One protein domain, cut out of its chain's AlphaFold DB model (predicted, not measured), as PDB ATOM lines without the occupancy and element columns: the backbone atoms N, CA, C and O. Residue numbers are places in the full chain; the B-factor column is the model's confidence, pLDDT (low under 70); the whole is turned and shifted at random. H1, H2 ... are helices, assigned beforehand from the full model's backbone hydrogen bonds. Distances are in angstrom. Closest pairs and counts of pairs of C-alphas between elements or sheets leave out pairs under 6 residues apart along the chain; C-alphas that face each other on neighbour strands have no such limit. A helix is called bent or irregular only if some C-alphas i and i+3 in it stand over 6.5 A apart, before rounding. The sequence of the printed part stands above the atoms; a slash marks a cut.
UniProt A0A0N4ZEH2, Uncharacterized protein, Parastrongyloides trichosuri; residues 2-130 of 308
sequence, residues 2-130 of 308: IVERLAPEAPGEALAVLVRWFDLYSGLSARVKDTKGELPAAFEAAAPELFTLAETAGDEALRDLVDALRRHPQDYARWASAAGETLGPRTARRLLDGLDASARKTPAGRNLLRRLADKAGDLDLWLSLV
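AT A GLANCE: This is residues 2 to 130 of the 308 residues of an uncharacterized protein of Parastrongyloides trichosuri (UniProt A0A0N4ZEH2). Helices are stacked in tiers: the hairpin of H2 and bent H3 packs on one side of a middle tier, H4 and H5, and H6 and H8 pack on its other side. H9 folds back along H8 at one end of the stack, short H1 lies at the other, and residues 30 to 36 stick out. The printed part has 129 residues with nine named helices, H1 to H9 in order, and no named strand: all helix. It is compact, with a radius of gyration of the C-alphas of 14.3 A and spans of 39, 38 and 23 A.

HOW THE PARTS SIT: Start at H1, residues 3 to 6; it only just touches H2, residues 11 to 29, with 3 pairs of C-alphas within 8 A, the closest Leu 6 and Ala 14, 5.6 A. H3, residues 38 to 56, is one helix by its hydrogen bonds but bent, C-alphas 45 and 48 being 6.9 A apart; its arms are H3a, 38 to 45, and H3b, 48 to 56. H2 and H3a form a hairpin, closest C-alphas Phe 22 and Phe 43, 7.1 A. H4, residues 59 to 71, touches H2 at a shallow tilt of 10 degrees, closest C-alphas Gly 12 and Ala 61, 5.0 A. Look next at H8, residues 107 to 120, the hub: its closest C-alphas to H5, residues 73 to 82, are Leu 112 and Ala 77, 4.4 A; to H6, residues 89 to 98, Ala 120 and Pro 89, 4.0 A. H7, residues 101 to 105, touches H8 only at the corner, and H9, residues 123 to 129, forms a hairpin with it. Every O i to N i+4 pair is within hydrogen-bond range in H3a, H4, H5, H6, H8 and H9, against 11 of 15 in H2, 4 of 5 in H3b and 0 of 1 in H7, where 2 of 2 O i to N i+3 pairs are.

IN THESE COORDINATES: Find C-alpha 11 at (0.402, -41.382, 10.799); from there H2 runs 27.6 A. H4 spans 18.6 A and H8 19.7 A; H9 ends at C-alpha 129, (-26.258, -51.258, -4.191).

THE WHOLE: The farthest C-alphas, Arg 5 and Val 130, are 41.7 A apart. The printed part has no cut and no long link; residues 2 to 6 have pLDDT under 70.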
ATOM      1  N   ILE A   2       7.121 -37.217   1.871       55.34
ATOM      2  CA  ILE A   2       6.298 -36.754   3.028       55.34
ATOM      3  C   ILE A   2       5.972 -37.948   3.936       55.34
ATOM      4  O   ILE A   2       6.234 -37.915   5.135       55.34
ATOM      5  N   VAL A   3       5.516 -39.044   3.327       56.78
ATOM      6  CA  VAL A   3       5.162 -40.304   3.999       56.78
ATOM      7  C   VAL A   3       6.365 -40.917   4.728       56.78
ATOM      8  O   VAL A   3       6.294 -41.136   5.926       56.78
ATOM      9  N   GLU A   4       7.514 -41.068   4.066       60.97
ATOM     10  CA  GLU A   4       8.738 -41.646   4.667       60.97
ATOM     11  C   GLU A   4       9.269 -40.906   5.908       60.97
ATOM     12  O   GLU A   4      10.042 -41.480   6.669       60.97
ATOM     13  N   ARG A   5       8.894 -39.634   6.104       62.34
ATOM     14  CA  ARG A   5       9.385 -38.806   7.217       62.34
ATOM     15  C   ARG A   5       8.341 -38.578   8.306       62.34
ATOM     16  O   ARG A   5       8.719 -38.532   9.466       62.34
ATOM     17  N   LEU A   6       7.064 -38.425   7.946       67.75
ATOM     18  CA  LEU A   6       5.982 -38.115   8.893       67.75
ATOM     19  C   LEU A   6       5.191 -39.350   9.336       67.75
ATOM     20  O   LEU A   6       4.695 -39.375  10.457       67.75
ATOM     21  N   ALA A   7       5.077 -40.384   8.495       72.44
ATOM     22  CA  ALA A   7       4.289 -41.574   8.817       72.44
ATOM     23  C   ALA A   7       4.753 -42.328  10.078       72.44
ATOM     24  O   ALA A   7       3.881 -42.768  10.826       72.44
ATOM     25  N   PRO A   8       6.069 -42.474  10.356       74.25
ATOM     26  CA  PRO A   8       6.522 -43.206  11.540       74.25
ATOM     27  C   PRO A   8       6.172 -42.518  12.867       74.25
ATOM     28  O   PRO A   8       6.013 -43.197  13.876       74.25
ATOM     29  N   GLU A   9       6.064 -41.186  12.872       73.75
ATOM     30  CA  GLU A   9       5.873 -40.382  14.089       73.75
ATOM     31  C   GLU A   9       4.421 -39.906  14.259       73.75
ATOM     32  O   GLU A   9       3.916 -39.854  15.379       73.75
ATOM     33  N   ALA A  10       3.735 -39.587  13.155       84.06
ATOM     34  CA  ALA A  10       2.390 -39.017  13.146       84.06
ATOM     35  C   ALA A  10       1.570 -39.518  11.934       84.06
ATOM     36  O   ALA A  10       1.304 -38.761  10.992       84.06
ATOM     37  N   PRO A  11       1.117 -40.789  11.933       83.81
ATOM     38  CA  PRO A  11       0.402 -41.382  10.799       83.81
ATOM     39  C   PRO A  11      -0.897 -40.641  10.449       83.81
ATOM     40  O   PRO A  11      -1.242 -40.520   9.275       83.81
ATOM     41  N   GLY A  12      -1.591 -40.081  11.447       87.19
ATOM     42  CA  GLY A  12      -2.792 -39.270  11.226       87.19
ATOM     43  C   GLY A  12      -2.515 -37.960  10.479       87.19
ATOM     44  O   GLY A  12      -3.246 -37.615   9.552       87.19
ATOM     45  N   GLU A  13      -1.429 -37.258  10.816       88.75
ATOM     46  CA  GLU A  13      -1.034 -36.031  10.113       88.75
ATOM     47  C   GLU A  13      -0.567 -36.333   8.686       88.75
ATOM     48  O   GLU A  13      -0.936 -35.622   7.747       88.75
ATOM     49  N   ALA A  14       0.193 -37.417   8.506       91.06
ATOM     50  CA  ALA A  14       0.614 -37.885   7.190       91.06
ATOM     51  C   ALA A  14      -0.594 -38.222   6.297       91.06
ATOM     52  O   ALA A  14      -0.631 -37.804   5.136       91.06
ATOM     53  N   LEU A  15      -1.611 -38.902   6.849       93.75
ATOM     54  CA  LEU A  15      -2.862 -39.181   6.144       93.75
ATOM     55  C   LEU A  15      -3.578 -37.888   5.745       93.75
ATOM     56  O   LEU A  15      -3.939 -37.729   4.582       93.75
ATOM     57  N   ALA A  16      -3.731 -36.938   6.669       91.75
ATOM     58  CA  ALA A  16      -4.394 -35.666   6.384       91.75
ATOM     59  C   ALA A  16      -3.676 -34.865   5.277       91.75
ATOM     60  O   ALA A  16      -4.323 -34.214   4.452       91.75
ATOM     61  N   VAL A  17      -2.339 -34.915   5.220       92.62
ATOM     62  CA  VAL A  17      -1.560 -34.313   4.123       92.62
ATOM     63  C   VAL A  17      -1.849 -35.006   2.794       92.62
ATOM     64  O   VAL A  17      -2.084 -34.313   1.802       92.62
ATOM     65  N   LEU A  18      -1.863 -36.343   2.759       93.88
ATOM     66  CA  LEU A  18      -2.193 -37.072   1.535       93.88
ATOM     67  C   LEU A  18      -3.622 -36.801   1.079       93.88
ATOM     68  O   LEU A  18      -3.810 -36.506  -0.093       93.88
ATOM     69  N   VAL A  19      -4.612 -36.808   1.975       95.69
ATOM     70  CA  VAL A  19      -6.006 -36.474   1.633       95.69
ATOM     71  C   VAL A  19      -6.083 -35.112   0.937       95.69
ATOM     72  O   VAL A  19      -6.679 -34.994  -0.132       95.69
ATOM     73  N   ARG A  20      -5.399 -34.089   1.472       94.44
ATOM     74  CA  ARG A  20      -5.336 -32.766   0.830       94.44
ATOM     75  C   ARG A  20      -4.674 -32.801  -0.545       94.44
ATOM     76  O   ARG A  20      -5.110 -32.069  -1.425       94.44
ATOM     77  N   TRP A  21      -3.632 -33.610  -0.731       95.38
ATOM     78  CA  TRP A  21      -2.991 -33.785  -2.036       95.38
ATOM     79  C   TRP A  21      -3.928 -34.475  -3.035       95.38
ATOM     80  O   TRP A  21      -4.082 -33.980  -4.149       95.38
ATOM     81  N   PHE A  22      -4.614 -35.544  -2.620       96.31
ATOM     82  CA  PHE A  22      -5.616 -36.252  -3.421       96.31
ATOM     83  C   PHE A  22      -6.770 -35.333  -3.841       96.31
ATOM     84  O   PHE A  22      -7.173 -35.342  -5.002       96.31
ATOM     85  N   ASP A  23      -7.233 -34.447  -2.959       93.94
ATOM     86  CA  ASP A  23      -8.289 -33.478  -3.275       93.94
ATOM     87  C   ASP A  23      -7.898 -32.453  -4.357       93.94
ATOM     88  O   ASP A  23      -8.774 -31.896  -5.028       93.94
ATOM     89  N   LEU A  24      -6.596 -32.232  -4.594       94.62
ATOM     90  CA  LEU A  24      -6.133 -31.390  -5.704       94.62
ATOM     91  C   LEU A  24      -6.484 -31.995  -7.067       94.62
ATOM     92  O   LEU A  24      -6.583 -31.247  -8.043       94.62
ATOM     93  N   TYR A  25      -6.683 -33.315  -7.144       95.06
ATOM     94  CA  TYR A  25      -6.919 -34.032  -8.394       95.06
ATOM     95  C   TYR A  25      -8.056 -33.415  -9.206       95.06
ATOM     96  O   TYR A  25      -7.846 -33.073 -10.365       95.06
ATOM     97  N   SER A  26      -9.220 -33.193  -8.588       88.62
ATOM     98  CA  SER A  26     -10.409 -32.671  -9.281       88.62
ATOM     99  C   SER A  26     -10.170 -31.295  -9.923       88.62
ATOM    100  O   SER A  26     -10.630 -31.016 -11.032       88.62
ATOM    101  N   GLY A  27      -9.401 -30.433  -9.250       92.06
ATOM    102  CA  GLY A  27      -9.015 -29.123  -9.767       92.06
ATOM    103  C   GLY A  27      -7.945 -29.201 -10.857       92.06
ATOM    104  O   GLY A  27      -7.986 -28.424 -11.813       92.06
ATOM    105  N   LEU A  28      -6.995 -30.132 -10.733       93.50
ATOM    106  CA  LEU A  28      -5.932 -30.353 -11.714       93.50
ATOM    107  C   LEU A  28      -6.474 -30.984 -12.999       93.50
ATOM    108  O   LEU A  28      -6.196 -30.478 -14.085       93.50
ATOM    109  N   SER A  29      -7.298 -32.025 -12.893       91.50
ATOM    110  CA  SER A  29      -7.879 -32.737 -14.036       91.50
ATOM    111  C   SER A  29      -8.782 -31.841 -14.882       91.50
ATOM    112  O   SER A  29      -8.878 -32.027 -16.091       91.50
ATOM    113  N   ALA A  30      -9.414 -30.834 -14.274       90.81
ATOM    114  CA  ALA A  30     -10.217 -29.847 -14.990       90.81
ATOM    115  C   ALA A  30      -9.378 -28.821 -15.780       90.81
ATOM    116  O   ALA A  30      -9.893 -28.180 -16.694       90.81
ATOM    117  N   ARG A  31      -8.105 -28.622 -15.416       93.69
ATOM    118  CA  ARG A  31      -7.240 -27.556 -15.963       93.69
ATOM    119  C   ARG A  31      -6.131 -28.081 -16.866       93.69
ATOM    120  O   ARG A  31      -5.656 -27.352 -17.734       93.69
ATOM    121  N   VAL A  32      -5.695 -29.317 -16.648       91.94
ATOM    122  CA  VAL A  32      -4.588 -29.929 -17.376       91.94
ATOM    123  C   VAL A  32      -5.141 -30.743 -18.538       91.94
ATOM    124  O   VAL A  32      -5.913 -31.680 -18.352       91.94
ATOM    125  N   LYS A  33      -4.707 -30.409 -19.757       90.75
ATOM    126  CA  LYS A  33      -4.971 -31.240 -20.931       90.75
ATOM    127  C   LYS A  33      -4.014 -32.426 -20.923       90.75
ATOM    128  O   LYS A  33      -2.910 -32.344 -21.452       90.75
ATOM    129  N   ASP A  34      -4.458 -33.517 -20.325       89.56
ATOM    130  CA  ASP A  34      -3.686 -34.746 -20.220       89.56
ATOM    131  C   ASP A  34      -4.107 -35.753 -21.293       89.56
ATOM    132  O   ASP A  34      -5.008 -36.569 -21.110       89.56
ATOM    133  N   THR A  35      -3.465 -35.677 -22.458       87.88
ATOM    134  CA  THR A  35      -3.743 -36.597 -23.570       87.88
ATOM    135  C   THR A  35      -3.186 -37.998 -23.347       87.88
ATOM    136  O   THR A  35      -3.592 -38.914 -24.058       87.88
ATOM    137  N   LYS A  36      -2.247 -38.169 -22.412       90.62
ATOM    138  CA  LYS A  36      -1.567 -39.445 -22.158       90.62
ATOM    139  C   LYS A  36      -2.094 -40.176 -20.921       90.62
ATOM    140  O   LYS A  36      -1.764 -41.343 -20.742       90.62
ATOM    141  N   GLY A  37      -2.915 -39.525 -20.100       92.06
ATOM    142  CA  GLY A  37      -3.431 -40.095 -18.857       92.06
ATOM    143  C   GLY A  37      -2.381 -40.177 -17.744       92.06
ATOM    144  O   GLY A  37      -2.531 -40.987 -16.833       92.06
ATOM    145  N   GLU A  38      -1.322 -39.366 -17.805       94.06
ATOM    146  CA  GLU A  38      -0.239 -39.355 -16.813       94.06
ATOM    147  C   GLU A  38      -0.713 -38.842 -15.444       94.06
ATOM    148  O   GLU A  38      -0.318 -39.379 -14.409       94.06
ATOM    149  N   LEU A  39      -1.598 -37.840 -15.426       93.38
ATOM    150  CA  LEU A  39      -2.146 -37.274 -14.198       93.38
ATOM    151  C   LEU A  39      -2.966 -38.310 -13.410       93.38
ATOM    152  O   LEU A  39      -2.615 -38.576 -12.264       93.38
ATOM    153  N   PRO A  40      -4.026 -38.934 -13.957       92.88
ATOM    154  CA  PRO A  40      -4.762 -39.946 -13.221       92.88
ATOM    155  C   PRO A  40      -3.903 -41.153 -12.833       92.88
ATOM    156  O   PRO A  40      -4.071 -41.655 -11.724       92.88
ATOM    157  N   ALA A  41      -2.966 -41.578 -13.689       94.25
ATOM    158  CA  ALA A  41      -2.065 -42.685 -13.378       94.25
ATOM    159  C   ALA A  41      -1.174 -42.383 -12.162       94.25
ATOM    160  O   ALA A  41      -0.976 -43.256 -11.321       94.25
ATOM    161  N   ALA A  42      -0.687 -41.145 -12.019       94.75
ATOM    162  CA  ALA A  42       0.110 -40.741 -10.861       94.75
ATOM    163  C   ALA A  42      -0.684 -40.810  -9.543       94.75
ATOM    164  O   ALA A  42      -0.158 -41.269  -8.530       94.75
ATOM    165  N   PHE A  43      -1.956 -40.397  -9.547       96.12
ATOM    166  CA  PHE A  43      -2.817 -40.487  -8.359       96.12
ATOM    167  C   PHE A  43      -3.223 -41.935  -8.049       96.12
ATOM    168  O   PHE A  43      -3.264 -42.320  -6.885       96.12
ATOM    169  N   GLU A  44      -3.478 -42.760  -9.068       95.62
ATOM    170  CA  GLU A  44      -3.712 -44.197  -8.874       95.62
ATOM    171  C   GLU A  44      -2.489 -44.910  -8.297       95.62
ATOM    172  O   GLU A  44      -2.635 -45.697  -7.367       95.62
ATOM    173  N   ALA A  45      -1.287 -44.597  -8.787       95.69
ATOM    174  CA  ALA A  45      -0.040 -45.162  -8.275       95.69
ATOM    175  C   ALA A  45       0.239 -44.763  -6.814       95.69
ATOM    176  O   ALA A  45       0.876 -45.521  -6.088       95.69
ATOM    177  N   ALA A  46      -0.258 -43.602  -6.374       95.50
ATOM    178  CA  ALA A  46      -0.152 -43.137  -4.992       95.50
ATOM    179  C   ALA A  46      -1.261 -43.686  -4.069       95.50
ATOM    180  O   ALA A  46      -1.150 -43.584  -2.846       95.50
ATOM    181  N   ALA A  47      -2.344 -44.251  -4.618       96.25
ATOM    182  CA  ALA A  47      -3.481 -44.726  -3.827       96.25
ATOM    183  C   ALA A  47      -3.096 -45.789  -2.778       96.25
ATOM    184  O   ALA A  47      -3.586 -45.693  -1.651       96.25
ATOM    185  N   PRO A  48      -2.192 -46.752  -3.062       95.88
ATOM    186  CA  PRO A  48      -1.764 -47.716  -2.059       95.88
ATOM    187  C   PRO A  48      -1.200 -47.083  -0.779       95.88
ATOM    188  O   PRO A  48      -1.498 -47.568   0.316       95.88
ATOM    189  N   GLU A  49      -0.445 -45.983  -0.890       94.12
ATOM    190  CA  GLU A  49       0.134 -45.271   0.259       94.12
ATOM    191  C   GLU A  49      -0.940 -44.583   1.111       94.12
ATOM    192  O   GLU A  49      -0.886 -44.649   2.340       94.12
ATOM    193  N   LEU A  50      -1.947 -43.975   0.468       95.56
ATOM    194  CA  LEU A  50      -3.085 -43.351   1.150       95.56
ATOM    195  C   LEU A  50      -3.792 -44.352   2.071       95.56
ATOM    196  O   LEU A  50      -4.019 -44.064   3.247       95.56
ATOM    197  N   PHE A  51      -4.123 -45.533   1.545       95.12
ATOM    198  CA  PHE A  51      -4.855 -46.535   2.316       95.12
ATOM    199  C   PHE A  51      -3.968 -47.273   3.323       95.12
ATOM    200  O   PHE A  51      -4.438 -47.549   4.420       95.12
ATOM    201  N   THR A  52      -2.672 -47.451   3.042       94.44
ATOM    202  CA  THR A  52      -1.709 -47.961   4.039       94.44
ATOM    203  C   THR A  52      -1.667 -47.068   5.284       94.44
ATOM    204  O   THR A  52      -1.654 -47.559   6.412       94.44
ATOM    205  N   LEU A  53      -1.686 -45.743   5.103       93.56
ATOM    206  CA  LEU A  53      -1.766 -44.811   6.227       93.56
ATOM    207  C   LEU A  53      -3.122 -44.880   6.932       93.56
ATOM    208  O   LEU A  53      -3.158 -44.883   8.163       93.56
ATOM    209  N   ALA A  54      -4.218 -45.001   6.180       94.31
ATOM    210  CA  ALA A  54      -5.558 -45.160   6.741       94.31
ATOM    211  C   ALA A  54      -5.689 -46.395   7.653       94.31
ATOM    212  O   ALA A  54      -6.380 -46.308   8.668       94.31
ATOM    213  N   GLU A  55      -4.980 -47.496   7.366       93.00
ATOM    214  CA  GLU A  55      -4.953 -48.689   8.232       93.00
ATOM    215  C   GLU A  55      -4.382 -48.418   9.632       93.00
ATOM    216  O   GLU A  55      -4.769 -49.068  10.603       93.00
ATOM    217  N   THR A  56      -3.460 -47.459   9.753       89.94
ATOM    218  CA  THR A  56      -2.764 -47.142  11.016       89.94
ATOM    219  C   THR A  56      -3.275 -45.864  11.684       89.94
ATOM    220  O   THR A  56      -2.894 -45.551  12.814       89.94
ATOM    221  N   ALA A  57      -4.146 -45.120  11.003       88.38
ATOM    222  CA  ALA A  57      -4.651 -43.838  11.460       88.38
ATOM    223  C   ALA A  57      -5.737 -43.971  12.545       88.38
ATOM    224  O   ALA A  57      -6.592 -44.867  12.535       88.38
ATOM    225  N   GLY A  58      -5.730 -43.014  13.479       87.31
ATOM    226  CA  GLY A  58      -6.791 -42.847  14.472       87.31
ATOM    227  C   GLY A  58      -8.103 -42.341  13.861       87.31
ATOM    228  O   GLY A  58      -8.144 -41.882  12.719       87.31
ATOM    229  N   ASP A  59      -9.186 -42.389  14.641       87.88
ATOM    230  CA  ASP A  59     -10.541 -42.041  14.178       87.88
ATOM    231  C   ASP A  59     -10.677 -40.595  13.679       87.88
ATOM    232  O   ASP A  59     -11.499 -40.308  12.814       87.88
ATOM    233  N   GLU A  60      -9.887 -39.659  14.207       87.25
ATOM    234  CA  GLU A  60      -9.890 -38.268  13.743       87.25
ATOM    235  C   GLU A  60      -9.395 -38.132  12.302       87.25
ATOM    236  O   GLU A  60     -10.126 -37.620  11.463       87.25
ATOM    237  N   ALA A  61      -8.225 -38.679  11.980       88.88
ATOM    238  CA  ALA A  61      -7.689 -38.615  10.622       88.88
ATOM    239  C   ALA A  61      -8.532 -39.425   9.615       88.88
ATOM    240  O   ALA A  61      -8.606 -39.084   8.435       88.88
ATOM    241  N   LEU A  62      -9.223 -40.474  10.075       93.50
ATOM    242  CA  LEU A  62     -10.187 -41.194   9.244       93.50
ATOM    243  C   LEU A  62     -11.456 -40.390   8.957       93.50
ATOM    244  O   LEU A  62     -12.013 -40.540   7.870       93.50
ATOM    245  N   ARG A  63     -11.900 -39.517   9.871       93.31
ATOM    246  CA  ARG A  63     -13.024 -38.601   9.603       93.31
ATOM    247  C   ARG A  63     -12.709 -37.659   8.442       93.31
ATOM    248  O   ARG A  63     -13.557 -37.505   7.567       93.31
ATOM    249  N   ASP A  64     -11.487 -37.137   8.364       93.44
ATOM    250  CA  ASP A  64     -11.055 -36.297   7.236       93.44
ATOM    251  C   ASP A  64     -11.110 -37.052   5.900       93.44
ATOM    252  O   ASP A  64     -11.588 -36.525   4.891       93.44
ATOM    253  N   LEU A  65     -10.669 -38.316   5.891       96.38
ATOM    254  CA  LEU A  65     -10.766 -39.178   4.713       96.38
ATOM    255  C   LEU A  65     -12.233 -39.455   4.339       96.38
ATOM    256  O   LEU A  65     -12.586 -39.379   3.162       96.38
ATOM    257  N   VAL A  66     -13.107 -39.719   5.316       96.62
ATOM    258  CA  VAL A  66     -14.558 -39.883   5.099       96.62
ATOM    259  C   VAL A  66     -15.176 -38.627   4.482       96.62
ATOM    260  O   VAL A  66     -15.963 -38.726   3.538       96.62
ATOM    261  N   ASP A  67     -14.802 -37.439   4.945       95.19
ATOM    262  CA  ASP A  67     -15.296 -36.190   4.365       95.19
ATOM    263  C   ASP A  67     -14.776 -35.962   2.939       95.19
ATOM    264  O   ASP A  67     -15.495 -35.425   2.091       95.19
ATOM    265  N   ALA A  68     -13.561 -36.411   2.626       95.69
ATOM    266  CA  ALA A  68     -13.037 -36.383   1.263       95.69
ATOM    267  C   ALA A  68     -13.755 -37.374   0.328       95.69
ATOM    268  O   ALA A  68     -14.161 -37.001  -0.777       95.69
ATOM    269  N   LEU A  69     -14.032 -38.590   0.809       96.31
ATOM    270  CA  LEU A  69     -14.848 -39.605   0.132       96.31
ATOM    271  C   LEU A  69     -16.242 -39.070  -0.235       96.31
ATOM    272  O   LEU A  69     -16.726 -39.314  -1.341       96.31
ATOM    273  N   ARG A  70     -16.880 -38.302   0.661       94.50
ATOM    274  CA  ARG A  70     -18.183 -37.658   0.405       94.50
ATOM    275  C   ARG A  70     -18.107 -36.585  -0.681       94.50
ATOM    276  O   ARG A  70     -19.036 -36.468  -1.479       94.50
ATOM    277  N   ARG A  71     -17.025 -35.800  -0.714       93.62
ATOM    278  CA  ARG A  71     -16.831 -34.709  -1.686       93.62
ATOM    279  C   ARG A  71     -16.495 -35.218  -3.085       93.62
ATOM    280  O   ARG A  71     -17.010 -34.676  -4.061       93.62
ATOM    281  N   HIS A  72     -15.673 -36.263  -3.185       94.94
ATOM    282  CA  HIS A  72     -15.144 -36.769  -4.457       94.94
ATOM    283  C   HIS A  72     -15.370 -38.285  -4.638       94.94
ATOM    284  O   HIS A  72     -14.426 -39.029  -4.908       94.94
ATOM    285  N   PRO A  73     -16.617 -38.789  -4.537       95.38
ATOM    286  CA  PRO A  73     -16.872 -40.230  -4.476       95.38
ATOM    287  C   PRO A  73     -16.434 -40.989  -5.735       95.38
ATOM    288  O   PRO A  73     -16.026 -42.142  -5.648       95.38
ATOM    289  N   GLN A  74     -16.489 -40.348  -6.906       94.12
ATOM    290  CA  GLN A  74     -16.034 -40.938  -8.167       94.12
ATOM    291  C   GLN A  74     -14.524 -41.232  -8.136       94.12
ATOM    292  O   GLN A  74     -14.105 -42.330  -8.503       94.12
ATOM    293  N   ASP A  75     -13.729 -40.264  -7.681       95.69
ATOM    294  CA  ASP A  75     -12.269 -40.345  -7.676       95.69
ATOM    295  C   ASP A  75     -11.795 -41.320  -6.596       95.69
ATOM    296  O   ASP A  75     -11.030 -42.242  -6.874       95.69
ATOM    297  N   TYR A  76     -12.358 -41.229  -5.390       96.50
ATOM    298  CA  TYR A  76     -12.022 -42.167  -4.322       96.50
ATOM    299  C   TYR A  76     -12.487 -43.602  -4.608       96.50
ATOM    300  O   TYR A  76     -11.823 -44.537  -4.173       96.50
ATOM    301  N   ALA A  77     -13.561 -43.827  -5.378       96.31
ATOM    302  CA  ALA A  77     -13.921 -45.181  -5.817       96.31
ATOM    303  C   ALA A  77     -12.845 -45.785  -6.736       96.31
ATOM    304  O   ALA A  77     -12.553 -46.985  -6.670       96.31
ATOM    305  N   ARG A  78     -12.252 -44.953  -7.599       95.44
ATOM    306  CA  ARG A  78     -11.142 -45.335  -8.476       95.44
ATOM    307  C   ARG A  78      -9.893 -45.649  -7.654       95.44
ATOM    308  O   ARG A  78      -9.317 -46.718  -7.822       95.44
ATOM    309  N   TRP A  79      -9.539 -44.784  -6.707       97.19
ATOM    310  CA  TRP A  79      -8.372 -44.986  -5.845       97.19
ATOM    311  C   TRP A  79      -8.526 -46.170  -4.892       97.19
ATOM    312  O   TRP A  79      -7.583 -46.934  -4.739       97.19
ATOM    313  N   ALA A  80      -9.714 -46.402  -4.329       96.31
ATOM    314  CA  ALA A  80      -9.996 -47.600  -3.533       96.31
ATOM    315  C   ALA A  80      -9.816 -48.892  -4.350       96.31
ATOM    316  O   ALA A  80      -9.406 -49.913  -3.810       96.31
ATOM    317  N   SER A  81     -10.089 -48.844  -5.660       94.62
ATOM    318  CA  SER A  81      -9.821 -49.971  -6.562       94.62
ATOM    319  C   SER A  81      -8.319 -50.130  -6.829       94.62
ATOM    320  O   SER A  81      -7.801 -51.241  -6.750       94.62
ATOM    321  N   ALA A  82      -7.614 -49.025  -7.099       95.81
ATOM    322  CA  ALA A  82      -6.171 -49.015  -7.361       95.81
ATOM    323  C   ALA A  82      -5.323 -49.419  -6.141       95.81
ATOM    324  O   ALA A  82      -4.229 -49.952  -6.303       95.81
ATOM    325  N   ALA A  83      -5.837 -49.208  -4.927       94.75
ATOM    326  CA  ALA A  83      -5.184 -49.596  -3.681       94.75
ATOM    327  C   ALA A  83      -4.947 -51.112  -3.564       94.75
ATOM    328  O   ALA A  83      -4.016 -51.545  -2.887       94.75
ATOM    329  N   GLY A  84      -5.777 -51.933  -4.218       92.88
ATOM    330  CA  GLY A  84      -5.673 -53.384  -4.108       92.88
ATOM    331  C   GLY A  84      -5.750 -53.832  -2.646       92.88
ATOM    332  O   GLY A  84      -6.691 -53.481  -1.934       92.88
ATOM    333  N   GLU A  85      -4.777 -54.617  -2.197       93.44
ATOM    334  CA  GLU A  85      -4.755 -55.217  -0.856       93.44
ATOM    335  C   GLU A  85      -4.329 -54.257   0.264       93.44
ATOM    336  O   GLU A  85      -4.432 -54.614   1.436       93.44
ATOM    337  N   THR A  86      -3.878 -53.034  -0.048       95.19
ATOM    338  CA  THR A  86      -3.520 -52.067   1.005       95.19
ATOM    339  C   THR A  86      -4.733 -51.443   1.688       95.19
ATOM    340  O   THR A  86      -4.601 -50.934   2.797       95.19
ATOM    341  N   LEU A  87      -5.908 -51.487   1.049       96.00
ATOM    342  CA  LEU A  87      -7.181 -51.193   1.699       96.00
ATOM    343  C   LEU A  87      -7.721 -52.478   2.329       96.00
ATOM    344  O   LEU A  87      -8.334 -53.309   1.657       96.00
ATOM    345  N   GLY A  88      -7.496 -52.626   3.628       95.88
ATOM    346  CA  GLY A  88      -7.918 -53.777   4.403       95.88
ATOM    347  C   GLY A  88      -9.422 -53.770   4.720       95.88
ATOM    348  O   GLY A  88     -10.051 -52.707   4.803       95.88
ATOM    349  N   PRO A  89     -10.021 -54.946   5.002       96.12
ATOM    350  CA  PRO A  89     -11.457 -55.052   5.273       96.12
ATOM    351  C   PRO A  89     -11.936 -54.231   6.474       96.12
ATOM    352  O   PRO A  89     -13.039 -53.684   6.465       96.12
ATOM    353  N   ARG A  90     -11.100 -54.109   7.516       94.50
ATOM    354  CA  ARG A  90     -11.439 -53.354   8.735       94.50
ATOM    355  C   ARG A  90     -11.572 -51.862   8.457       94.50
ATOM    356  O   ARG A  90     -12.537 -51.243   8.899       94.50
ATOM    357  N   THR A  91     -10.630 -51.288   7.719       96.25
ATOM    358  CA  THR A  91     -10.666 -49.868   7.362       96.25
ATOM    359  C   THR A  91     -11.762 -49.598   6.348       96.25
ATOM    360  O   THR A  91     -12.507 -48.640   6.523       96.25
ATOM    361  N   ALA A  92     -11.967 -50.486   5.369       97.12
ATOM    362  CA  ALA A  92     -13.107 -50.393   4.461       97.12
ATOM    363  C   ALA A  92     -14.450 -50.350   5.219       97.12
ATOM    364  O   ALA A  92     -15.283 -49.491   4.929       97.12
ATOM    365  N   ARG A  93     -14.631 -51.196   6.246       96.50
ATOM    366  CA  ARG A  93     -15.808 -51.155   7.133       96.50
ATOM    367  C   ARG A  93     -15.917 -49.825   7.890       96.50
ATOM    368  O   ARG A  93     -16.973 -49.210   7.848       96.50
ATOM    369  N   ARG A  94     -14.834 -49.330   8.502       95.62
ATOM    370  CA  ARG A  94     -14.831 -48.025   9.203       95.62
ATOM    371  C   ARG A  94     -15.206 -46.863   8.275       95.62
ATOM    372  O   ARG A  94     -15.947 -45.970   8.675       95.62
ATOM    373  N   LEU A  95     -14.721 -46.881   7.031       96.56
ATOM    374  CA  LEU A  95     -15.073 -45.888   6.013       96.56
ATOM    375  C   LEU A  95     -16.553 -45.976   5.620       96.56
ATOM    376  O   LEU A  95     -17.202 -44.941   5.486       96.56
ATOM    377  N   LEU A  96     -17.096 -47.189   5.468       96.56
ATOM    378  CA  LEU A  96     -18.526 -47.399   5.224       96.56
ATOM    379  C   LEU A  96     -19.385 -46.851   6.364       96.56
ATOM    380  O   LEU A  96     -20.351 -46.146   6.088       96.56
ATOM    381  N   ASP A  97     -19.016 -47.130   7.613       94.62
ATOM    382  CA  ASP A  97     -19.754 -46.681   8.802       94.62
ATOM    383  C   ASP A  97     -19.748 -45.148   8.936       94.62
ATOM    384  O   ASP A  97     -20.686 -44.552   9.467       94.62
ATOM    385  N   GLY A  98     -18.704 -44.495   8.416       93.19
ATOM    386  CA  GLY A  98     -18.613 -43.041   8.335       93.19
ATOM    387  C   GLY A  98     -19.446 -42.418   7.209       93.19
ATOM    388  O   GLY A  98     -19.741 -41.223   7.265       93.19
ATOM    389  N   LEU A  99     -19.845 -43.165   6.179       94.62
ATOM    390  CA  LEU A  99     -20.640 -42.640   5.066       94.62
ATOM    391  C   LEU A  99     -22.137 -42.684   5.394       94.62
ATOM    392  O   LEU A  99     -22.674 -43.685   5.855       94.62
ATOM    393  N   ASP A 100     -22.841 -41.586   5.125       88.75
ATOM    394  CA  ASP A 100     -24.272 -41.494   5.409       88.75
ATOM    395  C   ASP A 100     -25.141 -42.040   4.256       88.75
ATOM    396  O   ASP A 100     -24.680 -42.397   3.165       88.75
ATOM    397  N   ALA A 101     -26.459 -42.065   4.475       85.75
ATOM    398  CA  ALA A 101     -27.420 -42.509   3.469       85.75
ATOM    399  C   ALA A 101     -27.440 -41.634   2.198       85.75
ATOM    400  O   ALA A 101     -27.965 -42.068   1.168       85.75
ATOM    401  N   SER A 102     -26.890 -40.412   2.228       87.38
ATOM    402  CA  SER A 102     -26.828 -39.539   1.053       87.38
ATOM    403  C   SER A 102     -25.864 -40.078  -0.007       87.38
ATOM    404  O   SER A 102     -26.156 -39.954  -1.198       87.38
ATOM    405  N   ALA A 103     -24.809 -40.795   0.401       88.12
ATOM    406  CA  ALA A 103     -23.880 -41.453  -0.517       88.12
ATOM    407  C   ALA A 103     -24.587 -42.477  -1.428       88.12
ATOM    408  O   ALA A 103     -24.202 -42.662  -2.580       88.12
ATOM    409  N   ARG A 104     -25.692 -43.087  -0.975       88.62
ATOM    410  CA  ARG A 104     -26.489 -44.028  -1.787       88.62
ATOM    411  C   ARG A 104     -27.333 -43.345  -2.868       88.62
ATOM    412  O   ARG A 104     -27.810 -44.017  -3.779       88.62
ATOM    413  N   LYS A 105     -27.539 -42.026  -2.789       88.75
ATOM    414  CA  LYS A 105     -28.444 -41.296  -3.695       88.75
ATOM    415  C   LYS A 105     -27.818 -40.977  -5.050       88.75
ATOM    416  O   LYS A 105     -28.549 -40.724  -6.003       88.75
ATOM    417  N   THR A 106     -26.490 -40.985  -5.160       91.44
ATOM    418  CA  THR A 106     -25.785 -40.651  -6.406       91.44
ATOM    419  C   THR A 106     -25.160 -41.897  -7.042       91.44
ATOM    420  O   THR A 106     -24.738 -42.805  -6.325       91.44
ATOM    421  N   PRO A 107     -25.057 -41.982  -8.385       91.00
ATOM    422  CA  PRO A 107     -24.354 -43.089  -9.040       91.00
ATOM    423  C   PRO A 107     -22.889 -43.222  -8.596       91.00
ATOM    424  O   PRO A 107     -22.425 -44.334  -8.356       91.00
ATOM    425  N   ALA A 108     -22.186 -42.095  -8.435       93.56
ATOM    426  CA  ALA A 108     -20.797 -42.072  -7.982       93.56
ATOM    427  C   ALA A 108     -20.657 -42.585  -6.540       93.56
ATOM    428  O   ALA A 108     -19.802 -43.425  -6.268       93.56
ATOM    429  N   GLY A 109     -21.535 -42.144  -5.635       95.25
ATOM    430  CA  GLY A 109     -21.539 -42.601  -4.248       95.25
ATOM    431  C   GLY A 109     -21.916 -44.077  -4.111       95.25
ATOM    432  O   GLY A 109     -21.241 -44.805  -3.390       95.25
ATOM    433  N   ARG A 110     -22.898 -44.581  -4.877       94.75
ATOM    434  CA  ARG A 110     -23.187 -46.030  -4.935       94.75
ATOM    435  C   ARG A 110     -21.989 -46.835  -5.421       94.75
ATOM    436  O   ARG A 110     -21.710 -47.893  -4.866       94.75
ATOM    437  N   ASN A 111     -21.272 -46.345  -6.434       94.56
ATOM    438  CA  ASN A 111     -20.068 -47.013  -6.914       94.56
ATOM    439  C   ASN A 111     -18.976 -47.048  -5.837       94.56
ATOM    440  O   ASN A 111     -18.396 -48.107  -5.619       94.56
ATOM    441  N   LEU A 112     -18.741 -45.938  -5.129       97.06
ATOM    442  CA  LEU A 112     -17.810 -45.893  -4.000       97.06
ATOM    443  C   LEU A 112     -18.188 -46.901  -2.910       97.06
ATOM    444  O   LEU A 112     -17.366 -47.732  -2.533       97.06
ATOM    445  N   LEU A 113     -19.438 -46.856  -2.445       97.38
ATOM    446  CA  LEU A 113     -19.940 -47.773  -1.422       97.38
ATOM    447  C   LEU A 113     -19.773 -49.230  -1.853       97.38
ATOM    448  O   LEU A 113     -19.412 -50.063  -1.036       97.38
ATOM    449  N   ARG A 114     -19.971 -49.533  -3.139       95.56
ATOM    450  CA  ARG A 114     -19.802 -50.884  -3.674       95.56
ATOM    451  C   ARG A 114     -18.341 -51.337  -3.656       95.56
ATOM    452  O   ARG A 114     -18.087 -52.488  -3.329       95.56
ATOM    453  N   ARG A 115     -17.379 -50.451  -3.957       95.88
ATOM    454  CA  ARG A 115     -15.935 -50.751  -3.835       95.88
ATOM    455  C   ARG A 115     -15.527 -50.999  -2.386       95.88
ATOM    456  O   ARG A 115     -14.776 -51.927  -2.114       95.88
ATOM    457  N   LEU A 116     -16.044 -50.190  -1.465       97.31
ATOM    458  CA  LEU A 116     -15.777 -50.366  -0.042       97.31
ATOM    459  C   LEU A 116     -16.456 -51.625   0.517       97.31
ATOM    460  O   LEU A 116     -15.842 -52.325   1.308       97.31
ATOM    461  N   ALA A 117     -17.679 -51.947   0.084       96.81
ATOM    462  CA  ALA A 117     -18.381 -53.175   0.462       96.81
ATOM    463  C   ALA A 117     -17.620 -54.422  -0.002       96.81
ATOM    464  O   ALA A 117     -17.427 -55.342   0.784       96.81
ATOM    465  N   ASP A 118     -17.113 -54.403  -1.238       94.75
ATOM    466  CA  ASP A 118     -16.257 -55.458  -1.791       94.75
ATOM    467  C   ASP A 118     -15.012 -55.673  -0.916       94.75
ATOM    468  O   ASP A 118     -14.743 -56.783  -0.465       94.75
ATOM    469  N   LYS A 119     -14.310 -54.586  -0.564       95.69
ATOM    470  CA  LYS A 119     -13.134 -54.658   0.315       95.69
ATOM    471  C   LYS A 119     -13.462 -55.062   1.750       95.69
ATOM    472  O   LYS A 119     -12.673 -55.759   2.375       95.69
ATOM    473  N   ALA A 120     -14.622 -54.670   2.268       96.25
ATOM    474  CA  ALA A 120     -15.092 -55.056   3.594       96.25
ATOM    475  C   ALA A 120     -15.613 -56.506   3.661       96.25
ATOM    476  O   ALA A 120     -15.915 -56.975   4.758       96.25
ATOM    477  N   GLY A 121     -15.745 -57.200   2.523       94.94
ATOM    478  CA  GLY A 121     -16.393 -58.511   2.450       94.94
ATOM    479  C   GLY A 121     -17.897 -58.460   2.747       94.94
ATOM    480  O   GLY A 121     -18.477 -59.455   3.173       94.94
ATOM    481  N   ASP A 122     -18.535 -57.301   2.565       96.62
ATOM    482  CA  ASP A 122     -19.964 -57.105   2.818       96.62
ATOM    483  C   ASP A 122     -20.771 -57.343   1.536       96.62
ATOM    484  O   ASP A 122     -21.135 -56.416   0.804       96.62
ATOM    485  N   LEU A 123     -21.016 -58.625   1.252       96.25
ATOM    486  CA  LEU A 123     -21.755 -59.049   0.066       96.25
ATOM    487  C   LEU A 123     -23.200 -58.527   0.067       96.25
ATOM    488  O   LEU A 123     -23.687 -58.093  -0.974       96.25
ATOM    489  N   ASP A 124     -23.878 -58.504   1.214       96.88
ATOM    490  CA  ASP A 124     -25.266 -58.032   1.300       96.88
ATOM    491  C   ASP A 124     -25.383 -56.540   0.985       96.88
ATOM    492  O   ASP A 124     -26.260 -56.118   0.220       96.88
ATOM    493  N   LEU A 125     -24.464 -55.722   1.510       95.62
ATOM    494  CA  LEU A 125     -24.393 -54.316   1.144       95.62
ATOM    495  C   LEU A 125     -24.090 -54.163  -0.346       95.62
ATOM    496  O   LEU A 125     -24.756 -53.366  -1.010       95.62
ATOM    497  N   TRP A 126     -23.130 -54.924  -0.879       95.88
ATOM    498  CA  TRP A 126     -22.782 -54.886  -2.299       95.88
ATOM    499  C   TRP A 126     -24.004 -55.175  -3.182       95.88
ATOM    500  O   TRP A 126     -24.302 -54.384  -4.080       95.88
ATOM    501  N   LEU A 127     -24.763 -56.234  -2.872       95.25
ATOM    502  CA  LEU A 127     -25.989 -56.619  -3.578       95.25
ATOM    503  C   LEU A 127     -27.056 -55.526  -3.484       95.25
ATOM    504  O   LEU A 127     -27.645 -55.160  -4.498       95.25
ATOM    505  N   SER A 128     -27.246 -54.926  -2.303       94.38
ATOM    506  CA  SER A 128     -28.226 -53.845  -2.107       94.38
ATOM    507  C   SER A 128     -27.938 -52.579  -2.929       94.38
ATOM    508  O   SER A 128     -28.824 -51.744  -3.127       94.38
ATOM    509  N   LEU A 129     -26.693 -52.404  -3.390       93.50
ATOM    510  CA  LEU A 129     -26.258 -51.258  -4.191       93.50
ATOM    511  C   LEU A 129     -26.408 -51.493  -5.699       93.50
ATOM    512  O   LEU A 129     -26.338 -50.523  -6.472       93.50
ATOM    513  N   VAL A 130     -26.607 -52.746  -6.121       90.19
ATOM    514  CA  VAL A 130     -26.952 -53.092  -7.502       90.19
ATOM    515  C   VAL A 130     -28.424 -52.769  -7.719       90.19
ATOM    516  O   VAL A 130     -29.299 -53.270  -7.018       90.19
TER     517      VAL A 130